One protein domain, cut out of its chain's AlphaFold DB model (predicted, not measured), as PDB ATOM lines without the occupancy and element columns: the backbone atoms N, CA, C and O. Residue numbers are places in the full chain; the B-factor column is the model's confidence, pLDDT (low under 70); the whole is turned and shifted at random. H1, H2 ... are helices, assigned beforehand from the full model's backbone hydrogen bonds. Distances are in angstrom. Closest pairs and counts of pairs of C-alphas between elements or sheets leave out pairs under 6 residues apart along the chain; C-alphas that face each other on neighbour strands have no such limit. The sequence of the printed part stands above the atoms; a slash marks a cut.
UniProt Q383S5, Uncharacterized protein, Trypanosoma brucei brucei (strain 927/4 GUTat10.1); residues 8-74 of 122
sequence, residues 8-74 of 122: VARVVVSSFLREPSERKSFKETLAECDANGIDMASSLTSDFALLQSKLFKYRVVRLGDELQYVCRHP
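AT A GLANCE: This is residues 8 to 74 of the 122 residues of an uncharacterized protein of Trypanosoma brucei brucei (strain 927/4 GUTat10.1) (UniProt Q383S5). A long helix, H3, has a small compact head at its first end and sticks out from it as a straight arm from residue 48 on. In the head, H1 and H2 lie side by side as a loose pair, running opposite ways; the first turns of H3 pass H1 at a steep tilt, with residues 43 to 47 packing on it, while H2 and H3 make a corner where the last turn of H2 comes near the first residue of H3; the loop after H1 sticks out with residues 18 to 22. The printed part has 67 residues with three named helices in the order H1, H2, H3 and no named strand, and its class is all helix. The whole is extended, with a radius of gyration of the C-alphas of 18.1 A and spans of 59 by 25 by 15 A along its three main axes, the length being made by the arm.

HOW THE PARTS SIT: Start at Val 8, where H1 begins, and read on to residue 17, where it ends. After a short link of 8 residues comes H2, residues 26 to 35. Compare these two: they are close but not clearly touching, with 1 pair of C-alphas within 8 A, the closest C-alphas being those of Val 12 and Thr 29, 7.0 A apart. They run opposite ways at a shallow tilt of 8 degrees, with their centres 11.5 A apart. A tight link of 4 residues then brings you to H3, residues 40 to 72. H3 touches H1 with residues 43 to 47 alone; look at Val 13 and Leu 44, whose C-alphas are the closest of the two helices at 6.9 A. H1 and H3 run the same way at a steep tilt of 65 degrees. H2 and H3 are close but not clearly touching, with 2 pairs of C-alphas within 8 A; the closest C-alphas are those of Cys 33 and Met 40, 6.1 A apart. These two run opposite ways at a steep tilt of 64 degrees. On the backbone, every O i to N i+4 pair in H2 and H3 is within hydrogen-bond range, whereas in H1 this holds for 2 of 6 such pairs, beside 3 of 7 O i to N i+3 pairs.

IN THESE COORDINATES: Find C-alpha 8 at (-19.317, 24.505, 2.643); from there H1 runs through residues 8 to 17, 15.8 A from first to last C-alpha. Go on to C-alpha 26 at (-34.324, 26.435, -6.020), where H2 begins; its residues 26 to 35 cover 14.2 A from first to last C-alpha. H3 begins at C-alpha 40, at (-31.732, 21.039, 2.645), and runs through residues 40 to 72 to C-alpha 72 at (-31.501, 59.048, 31.762), a length of 47.9 A. Watch y and z along H3, where both are much larger at its last C-alpha than at its first.

THE WHOLE: Residues 17 to 22 and residues 48 to 74, of which 48 to 72 belong to H3, stand free. Without them you are left with a body of 34 residues that spans 20 by 19 by 16 A, with a radius of gyration of 8.5 A. The two C-alphas farthest apart are those of Ala 35 and Pro 74, at 59.3 A. The printed part runs from residue 8 to residue 74 with no cut, and neither of its two links is long. In the B-factor column of this predicted model, the mean pLDDT of the printed part is 75.9, and residues 8 to 24 are under 70. The mean is 51 for H1, 78 for H2 and 86 for H3.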
ATOM      1  N   VAL A   8     -18.789  24.668   4.008       52.96
ATOM      2  CA  VAL A   8     -19.317  24.505   2.643       52.96
ATOM      3  C   VAL A   8     -20.852  24.572   2.609       52.96
ATOM      4  O   VAL A   8     -21.413  25.254   1.759       52.96
ATOM      5  N   ALA A   9     -21.541  23.977   3.591       49.38
ATOM      6  CA  ALA A   9     -23.006  23.990   3.664       49.38
ATOM      7  C   ALA A   9     -23.583  25.397   3.922       49.38
ATOM      8  O   ALA A   9     -24.697  25.693   3.498       49.38
ATOM      9  N   ARG A  10     -22.814  26.292   4.565       48.22
ATOM     10  CA  ARG A  10     -23.239  27.684   4.817       48.22
ATOM     11  C   ARG A  10     -23.231  28.544   3.555       48.22
ATOM     12  O   ARG A  10     -23.985  29.509   3.479       48.22
ATOM     13  N   VAL A  11     -22.380  28.224   2.579       53.70
ATOM     14  CA  VAL A  11     -22.258  29.019   1.347       53.70
ATOM     15  C   VAL A  11     -23.507  28.855   0.486       53.70
ATOM     16  O   VAL A  11     -24.052  29.850   0.010       53.70
ATOM     17  N   VAL A  12     -24.019  27.627   0.370       51.52
ATOM     18  CA  VAL A  12     -25.140  27.303  -0.521       51.52
ATOM     19  C   VAL A  12     -26.420  28.041  -0.109       51.52
ATOM     20  O   VAL A  12     -27.073  28.646  -0.951       51.52
ATOM     21  N   VAL A  13     -26.745  28.106   1.185       49.18
ATOM     22  CA  VAL A  13     -27.969  28.779   1.661       49.18
ATOM     23  C   VAL A  13     -27.787  30.295   1.830       49.18
ATOM     24  O   VAL A  13     -28.738  31.053   1.632       49.18
ATOM     25  N   SER A  14     -26.561  30.785   2.067       53.56
ATOM     26  CA  SER A  14     -26.286  32.234   2.059       53.56
ATOM     27  C   SER A  14     -26.605  32.905   0.713       53.56
ATOM     28  O   SER A  14     -26.911  34.096   0.683       53.56
ATOM     29  N   SER A  15     -26.615  32.136  -0.383       51.66
ATOM     30  CA  SER A  15     -27.018  32.611  -1.711       51.66
ATOM     31  C   SER A  15     -28.523  32.902  -1.825       51.66
ATOM     32  O   SER A  15     -28.918  33.799  -2.563       51.66
ATOM     33  N   PHE A  16     -29.373  32.233  -1.036       51.70
ATOM     34  CA  PHE A  16     -30.824  32.471  -1.032       51.70
ATOM     35  C   PHE A  16     -31.211  33.797  -0.357       51.70
ATOM     36  O   PHE A  16     -32.216  34.414  -0.719       51.70
ATOM     37  N   LEU A  17     -30.413  34.237   0.622       50.54
ATOM     38  CA  LEU A  17     -30.603  35.508   1.333       50.54
ATOM     39  C   LEU A  17     -29.817  36.674   0.719       50.54
ATOM     40  O   LEU A  17     -30.029  37.815   1.130       50.54
ATOM     41  N   ARG A  18     -28.927  36.413  -0.245       50.55
ATOM     42  CA  ARG A  18     -28.287  37.472  -1.029       50.55
ATOM     43  C   ARG A  18     -29.272  38.121  -1.999       50.55
ATOM     44  O   ARG A  18     -30.377  37.619  -2.234       50.55
ATOM     45  N   GLU A  19     -28.861  39.294  -2.478       49.73
ATOM     46  CA  GLU A  19     -29.616  40.155  -3.384       49.73
ATOM     47  C   GLU A  19     -30.264  39.349  -4.526       49.73
ATOM     48  O   GLU A  19     -29.671  38.379  -5.005       49.73
ATOM     49  N   PRO A  20     -31.483  39.719  -4.969       55.77
ATOM     50  CA  PRO A  20     -32.268  38.935  -5.927       55.77
ATOM     51  C   PRO A  20     -31.526  38.577  -7.225       55.77
ATOM     52  O   PRO A  20     -31.899  37.613  -7.886       55.77
ATOM     53  N   SER A  21     -30.496  39.350  -7.574       58.56
ATOM     54  CA  SER A  21     -29.656  39.203  -8.762       58.56
ATOM     55  C   SER A  21     -28.708  37.997  -8.737       58.56
ATOM     56  O   SER A  21     -28.332  37.535  -9.808       58.56
ATOM     57  N   GLU A  22     -28.335  37.459  -7.567       59.34
ATOM     58  CA  GLU A  22     -27.359  36.353  -7.443       59.34
ATOM     59  C   GLU A  22     -27.990  34.995  -7.075       59.34
ATOM     60  O   GLU A  22     -27.281  34.032  -6.765       59.34
ATOM     61  N   ARG A  23     -29.323  34.877  -7.073       58.00
ATOM     62  CA  ARG A  23     -29.990  33.644  -6.630       58.00
ATOM     63  C   ARG A  23     -29.805  32.512  -7.644       58.00
ATOM     64  O   ARG A  23     -30.393  32.549  -8.723       58.00
ATOM     65  N   LYS A  24     -29.086  31.450  -7.250       64.48
ATOM     66  CA  LYS A  24     -29.258  30.122  -7.864       64.48
ATOM     67  C   LYS A  24     -30.733  29.731  -7.772       64.48
ATOM     68  O   LYS A  24     -31.406  30.034  -6.781       64.48
ATOM     69  N   SER A  25     -31.251  29.050  -8.786       71.88
ATOM     70  CA  SER A  25     -32.630  28.569  -8.731       71.88
ATOM     71  C   SER A  25     -32.796  27.551  -7.593       71.88
ATOM     72  O   SER A  25     -31.860  26.836  -7.218       71.88
ATOM     73  N   PHE A  26     -34.009  27.443  -7.042       72.24
ATOM     74  CA  PHE A  26     -34.324  26.435  -6.020       72.24
ATOM     75  C   PHE A  26     -33.946  25.019  -6.480       72.24
ATOM     76  O   PHE A  26     -33.406  24.238  -5.704       72.24
ATOM     77  N   LYS A  27     -34.167  24.717  -7.766       76.16
ATOM     78  CA  LYS A  27     -33.859  23.417  -8.367       76.16
ATOM     79  C   LYS A  27     -32.356  23.124  -8.390       76.16
ATOM     80  O   LYS A  27     -31.962  22.008  -8.074       76.16
ATOM     81  N   GLU A  28     -31.527  24.111  -8.728       78.86
ATOM     82  CA  GLU A  28     -30.062  23.975  -8.683       78.86
ATOM     83  C   GLU A  28     -29.566  23.763  -7.254       78.86
ATOM     84  O   GLU A  28     -28.705  22.924  -7.015       78.86
ATOM     85  N   THR A  29     -30.156  24.485  -6.300       75.22
ATOM     86  CA  THR A  29     -29.804  24.367  -4.881       75.22
ATOM     87  C   THR A  29     -30.163  22.992  -4.326       75.22
ATOM     88  O   THR A  29     -29.365  22.388  -3.614       75.22
ATOM     89  N   LEU A  30     -31.345  22.474  -4.668       78.52
ATOM     90  CA  LEU A  30     -31.784  21.145  -4.251       78.52
ATOM     91  C   LEU A  30     -30.892  20.051  -4.854       78.52
ATOM     92  O   LEU A  30     -30.432  19.180  -4.124       78.52
ATOM     93  N   ALA A  31     -30.547  20.158  -6.143       80.06
ATOM     94  CA  ALA A  31     -29.625  19.228  -6.794       80.06
ATOM     95  C   ALA A  31     -28.212  19.253  -6.176       80.06
ATOM     96  O   ALA A  31     -27.594  18.204  -6.011       80.06
ATOM     97  N   GLU A  32     -27.700  20.432  -5.805       79.77
ATOM     98  CA  GLU A  32     -26.406  20.575  -5.123       79.77
ATOM     99  C   GLU A  32     -26.434  19.993  -3.698       79.77
ATOM    100  O   GLU A  32     -25.461  19.374  -3.261       79.77
ATOM    101  N   CYS A  33     -27.544  20.155  -2.973       78.09
ATOM    102  CA  CYS A  33     -27.744  19.545  -1.658       78.09
ATOM    103  C   CYS A  33     -27.798  18.013  -1.742       78.09
ATOM    104  O   CYS A  33     -27.076  17.348  -0.995       78.09
ATOM    105  N   ASP A  34     -28.573  17.465  -2.683       82.12
ATOM    106  CA  ASP A  34     -28.679  16.020  -2.916       82.12
ATOM    107  C   ASP A  34     -27.324  15.415  -3.310       82.12
ATOM    108  O   ASP A  34     -26.908  14.400  -2.749       82.12
ATOM    109  N   ALA A  35     -26.583  16.077  -4.208       82.88
ATOM    110  CA  ALA A  35     -25.254  15.638  -4.637       82.88
ATOM    111  C   ALA A  35     -24.233  15.587  -3.486       82.88
ATOM    112  O   ALA A  35     -23.350  14.732  -3.478       82.88
ATOM    113  N   ASN A  36     -24.358  16.481  -2.502       80.85
ATOM    114  CA  ASN A  36     -23.480  16.530  -1.332       80.85
ATOM    115  C   ASN A  36     -24.011  15.725  -0.129       80.85
ATOM    116  O   ASN A  36     -23.378  15.727   0.929       80.85
ATOM    117  N   GLY A  37     -25.168  15.061  -0.250       78.92
ATOM    118  CA  GLY A  37     -25.805  14.335   0.854       78.92
ATOM    119  C   GLY A  37     -26.232  15.239   2.019       78.92
ATOM    120  O   GLY A  37     -26.210  14.818   3.179       78.92
ATOM    121  N   ILE A  38     -26.566  16.501   1.735       77.59
ATOM    122  CA  ILE A  38     -26.987  17.493   2.728       77.59
ATOM    123  C   ILE A  38     -28.513  17.577   2.719       77.59
ATOM    124  O   ILE A  38     -29.113  17.908   1.703       77.59
ATOM    125  N   ASP A  39     -29.145  17.367   3.875       79.37
ATOM    126  CA  ASP A  39     -30.573  17.654   4.021       79.37
ATOM    127  C   ASP A  39     -30.812  19.174   3.988       79.37
ATOM    128  O   ASP A  39     -30.503  19.900   4.942       79.37
ATOM    129  N   MET A  40     -31.392  19.640   2.881       76.95
ATOM    130  CA  MET A  40     -31.732  21.039   2.645       76.95
ATOM    131  C   MET A  40     -32.656  21.604   3.731       76.95
ATOM    132  O   MET A  40     -32.466  22.747   4.149       76.95
ATOM    133  N   ALA A  41     -33.617  20.819   4.233       79.54
ATOM    134  CA  ALA A  41     -34.554  21.276   5.257       79.54
ATOM    135  C   ALA A  41     -33.838  21.527   6.592       79.54
ATOM    136  O   ALA A  41     -34.043  22.573   7.222       79.54
ATOM    137  N   SER A  42     -32.939  20.622   7.000       75.99
ATOM    138  CA  SER A  42     -32.099  20.832   8.186       75.99
ATOM    139  C   SER A  42     -31.168  22.042   8.044       75.99
ATOM    140  O   SER A  42     -31.012  22.806   9.000       75.99
ATOM    141  N   SER A  43     -30.595  22.254   6.852       76.11
ATOM    142  CA  SER A  43     -29.696  23.380   6.576       76.11
ATOM    143  C   SER A  43     -30.436  24.717   6.676       76.11
ATOM    144  O   SER A  43     -30.029  25.599   7.433       76.11
ATOM    145  N   LEU A  44     -31.597  24.826   6.018       77.34
ATOM    146  CA  LEU A  44     -32.459  26.007   6.099       77.34
ATOM    147  C   LEU A  44     -32.905  26.282   7.536       77.34
ATOM    148  O   LEU A  44     -32.839  27.420   7.995       77.34
ATOM    149  N   THR A  45     -33.316  25.249   8.276       79.96
ATOM    150  CA  THR A  45     -33.745  25.391   9.677       79.96
ATOM    151  C   THR A  45     -32.614  25.910  10.565       79.96
ATOM    152  O   THR A  45     -32.827  26.815  11.374       79.96
ATOM    153  N   SER A  46     -31.400  25.377  10.399       80.12
ATOM    154  CA  SER A  46     -30.204  25.846  11.108       80.12
ATOM    155  C   SER A  46     -29.925  27.323  10.821       80.12
ATOM    156  O   SER A  46     -29.632  28.091  11.741       80.12
ATOM    157  N   ASP A  47     -30.046  27.741   9.565       78.12
ATOM    158  CA  ASP A  47     -29.792  29.122   9.165       78.12
ATOM    159  C   ASP A  47     -30.876  30.084   9.656       78.12
ATOM    160  O   ASP A  47     -30.549  31.164  10.156       78.12
ATOM    161  N   PHE A  48     -32.148  29.681   9.617       82.66
ATOM    162  CA  PHE A  48     -33.234  30.446  10.231       82.66
ATOM    163  C   PHE A  48     -33.038  30.591  11.740       82.66
ATOM    164  O   PHE A  48     -33.186  31.696  12.260       82.66
ATOM    165  N   ALA A  49     -32.644  29.528  12.445       82.21
ATOM    166  CA  ALA A  49     -32.347  29.594  13.874       82.21
ATOM    167  C   ALA A  49     -31.162  30.531  14.167       82.21
ATOM    168  O   ALA A  49     -31.205  31.334  15.103       82.21
ATOM    169  N   LEU A  50     -30.115  30.494  13.339       83.18
ATOM    170  CA  LEU A  50     -28.965  31.388  13.460       83.18
ATOM    171  C   LEU A  50     -29.376  32.845  13.207       83.18
ATOM    172  O   LEU A  50     -29.008  33.728  13.987       83.18
ATOM    173  N   LEU A  51     -30.181  33.109  12.177       83.48
ATOM    174  CA  LEU A  51     -30.720  34.436  11.886       83.48
ATOM    175  C   LEU A  51     -31.595  34.947  13.037       83.48
ATOM    176  O   LEU A  51     -31.402  36.071  13.499       83.48
ATOM    177  N   GLN A  52     -32.496  34.109  13.554       87.10
ATOM    178  CA  GLN A  52     -33.325  34.430  14.715       87.10
ATOM    179  C   GLN A  52     -32.473  34.728  15.950       87.10
ATOM    180  O   GLN A  52     -32.746  35.702  16.644       87.10
ATOM    181  N   SER A  53     -31.397  33.972  16.192       87.21
ATOM    182  CA  SER A  53     -30.487  34.230  17.315       87.21
ATOM    183  C   SER A  53     -29.767  35.579  17.190       87.21
ATOM    184  O   SER A  53     -29.653  36.317  18.170       87.21
ATOM    185  N   LYS A  54     -29.339  35.954  15.976       86.19
ATOM    186  CA  LYS A  54     -28.722  37.260  15.695       86.19
ATOM    187  C   LYS A  54     -29.720  38.401  15.877       86.19
ATOM    188  O   LYS A  54     -29.391  39.391  16.527       86.19
ATOM    189  N   LEU A  55     -30.935  38.250  15.350       88.57
ATOM    190  CA  LEU A  55     -32.014  39.227  15.513       88.57
ATOM    191  C   LEU A  55     -32.408  39.383  16.980       88.57
ATOM    192  O   LEU A  55     -32.602  40.503  17.445       88.57
ATOM    193  N   PHE A  56     -32.486  38.279  17.722       89.48
ATOM    194  CA  PHE A  56     -32.757  38.304  19.152       89.48
ATOM    195  C   PHE A  56     -31.654  39.042  19.912       89.48
ATOM    196  O   PHE A  56     -31.951  39.954  20.675       89.48
ATOM    197  N   LYS A  57     -30.378  38.733  19.643       91.23
ATOM    198  CA  LYS A  57     -29.244  39.444  20.252       91.23
ATOM    199  C   LYS A  57     -29.290  40.945  19.964       91.23
ATOM    200  O   LYS A  57     -29.114  41.740  20.882       91.23
ATOM    201  N   TYR A  58     -29.562  41.334  18.717       91.66
ATOM    202  CA  TYR A  58     -29.735  42.741  18.348       91.66
ATOM    203  C   TYR A  58     -30.886  43.400  19.123       91.66
ATOM    204  O   TYR A  58     -30.708  44.482  19.674       91.66
ATOM    205  N   ARG A  59     -32.042  42.729  19.229       91.40
ATOM    206  CA  ARG A  59     -33.195  43.223  20.002       91.40
ATOM    207  C   ARG A  59     -32.874  43.397  21.484       91.40
ATOM    208  O   ARG A  59     -33.295  44.390  22.055       91.40
ATOM    209  N   VAL A  60     -32.129  42.475  22.095       92.68
ATOM    210  CA  VAL A  60     -31.727  42.574  23.510       92.68
ATOM    211  C   VAL A  60     -30.800  43.764  23.742       92.68
ATOM    212  O   VAL A  60     -31.020  44.520  24.682       92.68
ATOM    213  N   VAL A  61     -29.794  43.958  22.882       92.04
ATOM    214  CA  VAL A  61     -28.887  45.115  22.985       92.04
ATOM    215  C   VAL A  61     -29.667  46.417  22.819       92.04
ATOM    216  O   VAL A  61     -29.589  47.286  23.678       92.04
ATOM    217  N   ARG A  62     -30.505  46.502  21.780       91.44
ATOM    218  CA  ARG A  62     -31.354  47.670  21.533       91.44
ATOM    219  C   ARG A  62     -32.305  47.961  22.697       91.44
ATOM    220  O   ARG A  62     -32.460  49.115  23.066       91.44
ATOM    221  N   LEU A  63     -32.915  46.933  23.287       91.87
ATOM    222  CA  LEU A  63     -33.768  47.089  24.467       91.87
ATOM    223  C   LEU A  63     -32.973  47.626  25.666       91.87
ATOM    224  O   LEU A  63     -33.484  48.455  26.411       91.87
ATOM    225  N   GLY A  64     -31.730  47.172  25.847       93.05
ATOM    226  CA  GLY A  64     -30.822  47.698  26.867       93.05
ATOM    227  C   GLY A  64     -30.503  49.180  26.661       93.05
ATOM    228  O   GLY A  64     -30.602  49.957  27.610       93.05
ATOM    229  N   ASP A  65     -30.194  49.579  25.425       91.61
ATOM    230  CA  ASP A  65     -29.932  50.978  25.066       91.61
ATOM    231  C   ASP A  65     -31.176  51.859  25.281       91.61
ATOM    232  O   ASP A  65     -31.090  52.943  25.863       91.61
ATOM    233  N   GLU A  66     -32.352  51.376  24.868       89.11
ATOM    234  CA  GLU A  66     -33.637  52.054  25.076       89.11
ATOM    235  C   GLU A  66     -33.957  52.195  26.574       89.11
ATOM    236  O   GLU A  66     -34.356  53.271  27.021       89.11
ATOM    237  N   LEU A  67     -33.713  51.159  27.382       89.06
ATOM    238  CA  LEU A  67     -33.906  51.219  28.832       89.06
ATOM    239  C   LEU A  67     -32.940  52.211  29.492       89.06
ATOM    240  O   LEU A  67     -33.350  53.001  30.343       89.06
ATOM    241  N   GLN A  68     -31.670  52.218  29.082       90.22
ATOM    242  CA  GLN A  68     -30.688  53.182  29.575       90.22
ATOM    243  C   GLN A  68     -31.088  54.619  29.218       90.22
ATOM    244  O   GLN A  68     -30.922  55.527  30.038       90.22
ATOM    245  N   TYR A  69     -31.632  54.831  28.019       87.65
ATOM    246  CA  TYR A  69     -32.173  56.120  27.601       87.65
ATOM    247  C   TYR A  69     -33.349  56.553  28.487       87.65
ATOM    248  O   TYR A  69     -33.336  57.668  29.008       87.65
ATOM    249  N   VAL A  70     -34.312  55.660  28.741       86.32
ATOM    250  CA  VAL A  70     -35.447  55.905  29.651       86.32
ATOM    251  C   VAL A  70     -34.963  56.272  31.058       86.32
ATOM    252  O   VAL A  70     -35.424  57.258  31.629       86.32
ATOM    253  N   CYS A  71     -33.973  55.554  31.599       85.06
ATOM    254  CA  CYS A  71     -33.393  55.870  32.908       85.06
ATOM    255  C   CYS A  71     -32.732  57.256  32.959       85.06
ATOM    256  O   CYS A  71     -32.769  57.913  33.997       85.06
ATOM    257  N   ARG A  72     -32.120  57.712  31.858       87.45
ATOM    258  CA  ARG A  72     -31.501  59.048  31.762       87.45
ATOM    259  C   ARG A  72     -32.516  60.163  31.505       87.45
ATOM    260  O   ARG A  72     -32.250  61.307  31.863       87.45
ATOM    261  N   HIS A  73     -33.666  59.841  30.917       86.51
ATOM    262  CA  HIS A  73     -34.708  60.799  30.541       86.51
ATOM    263  C   HIS A  73     -36.081  60.413  31.119       86.51
ATOM    264  O   HIS A  73     -37.037  60.258  30.356       86.51
ATOM    265  N   PRO A  74     -36.227  60.318  32.456       78.53
ATOM    266  CA  PRO A  74     -37.416  59.739  33.084       78.53
ATOM    267  C   PRO A  74     -38.705  60.490  32.736       78.53
ATOM    268  O   PRO A  74     -39.749  59.877  32.532       78.53
TER     269      PRO A  74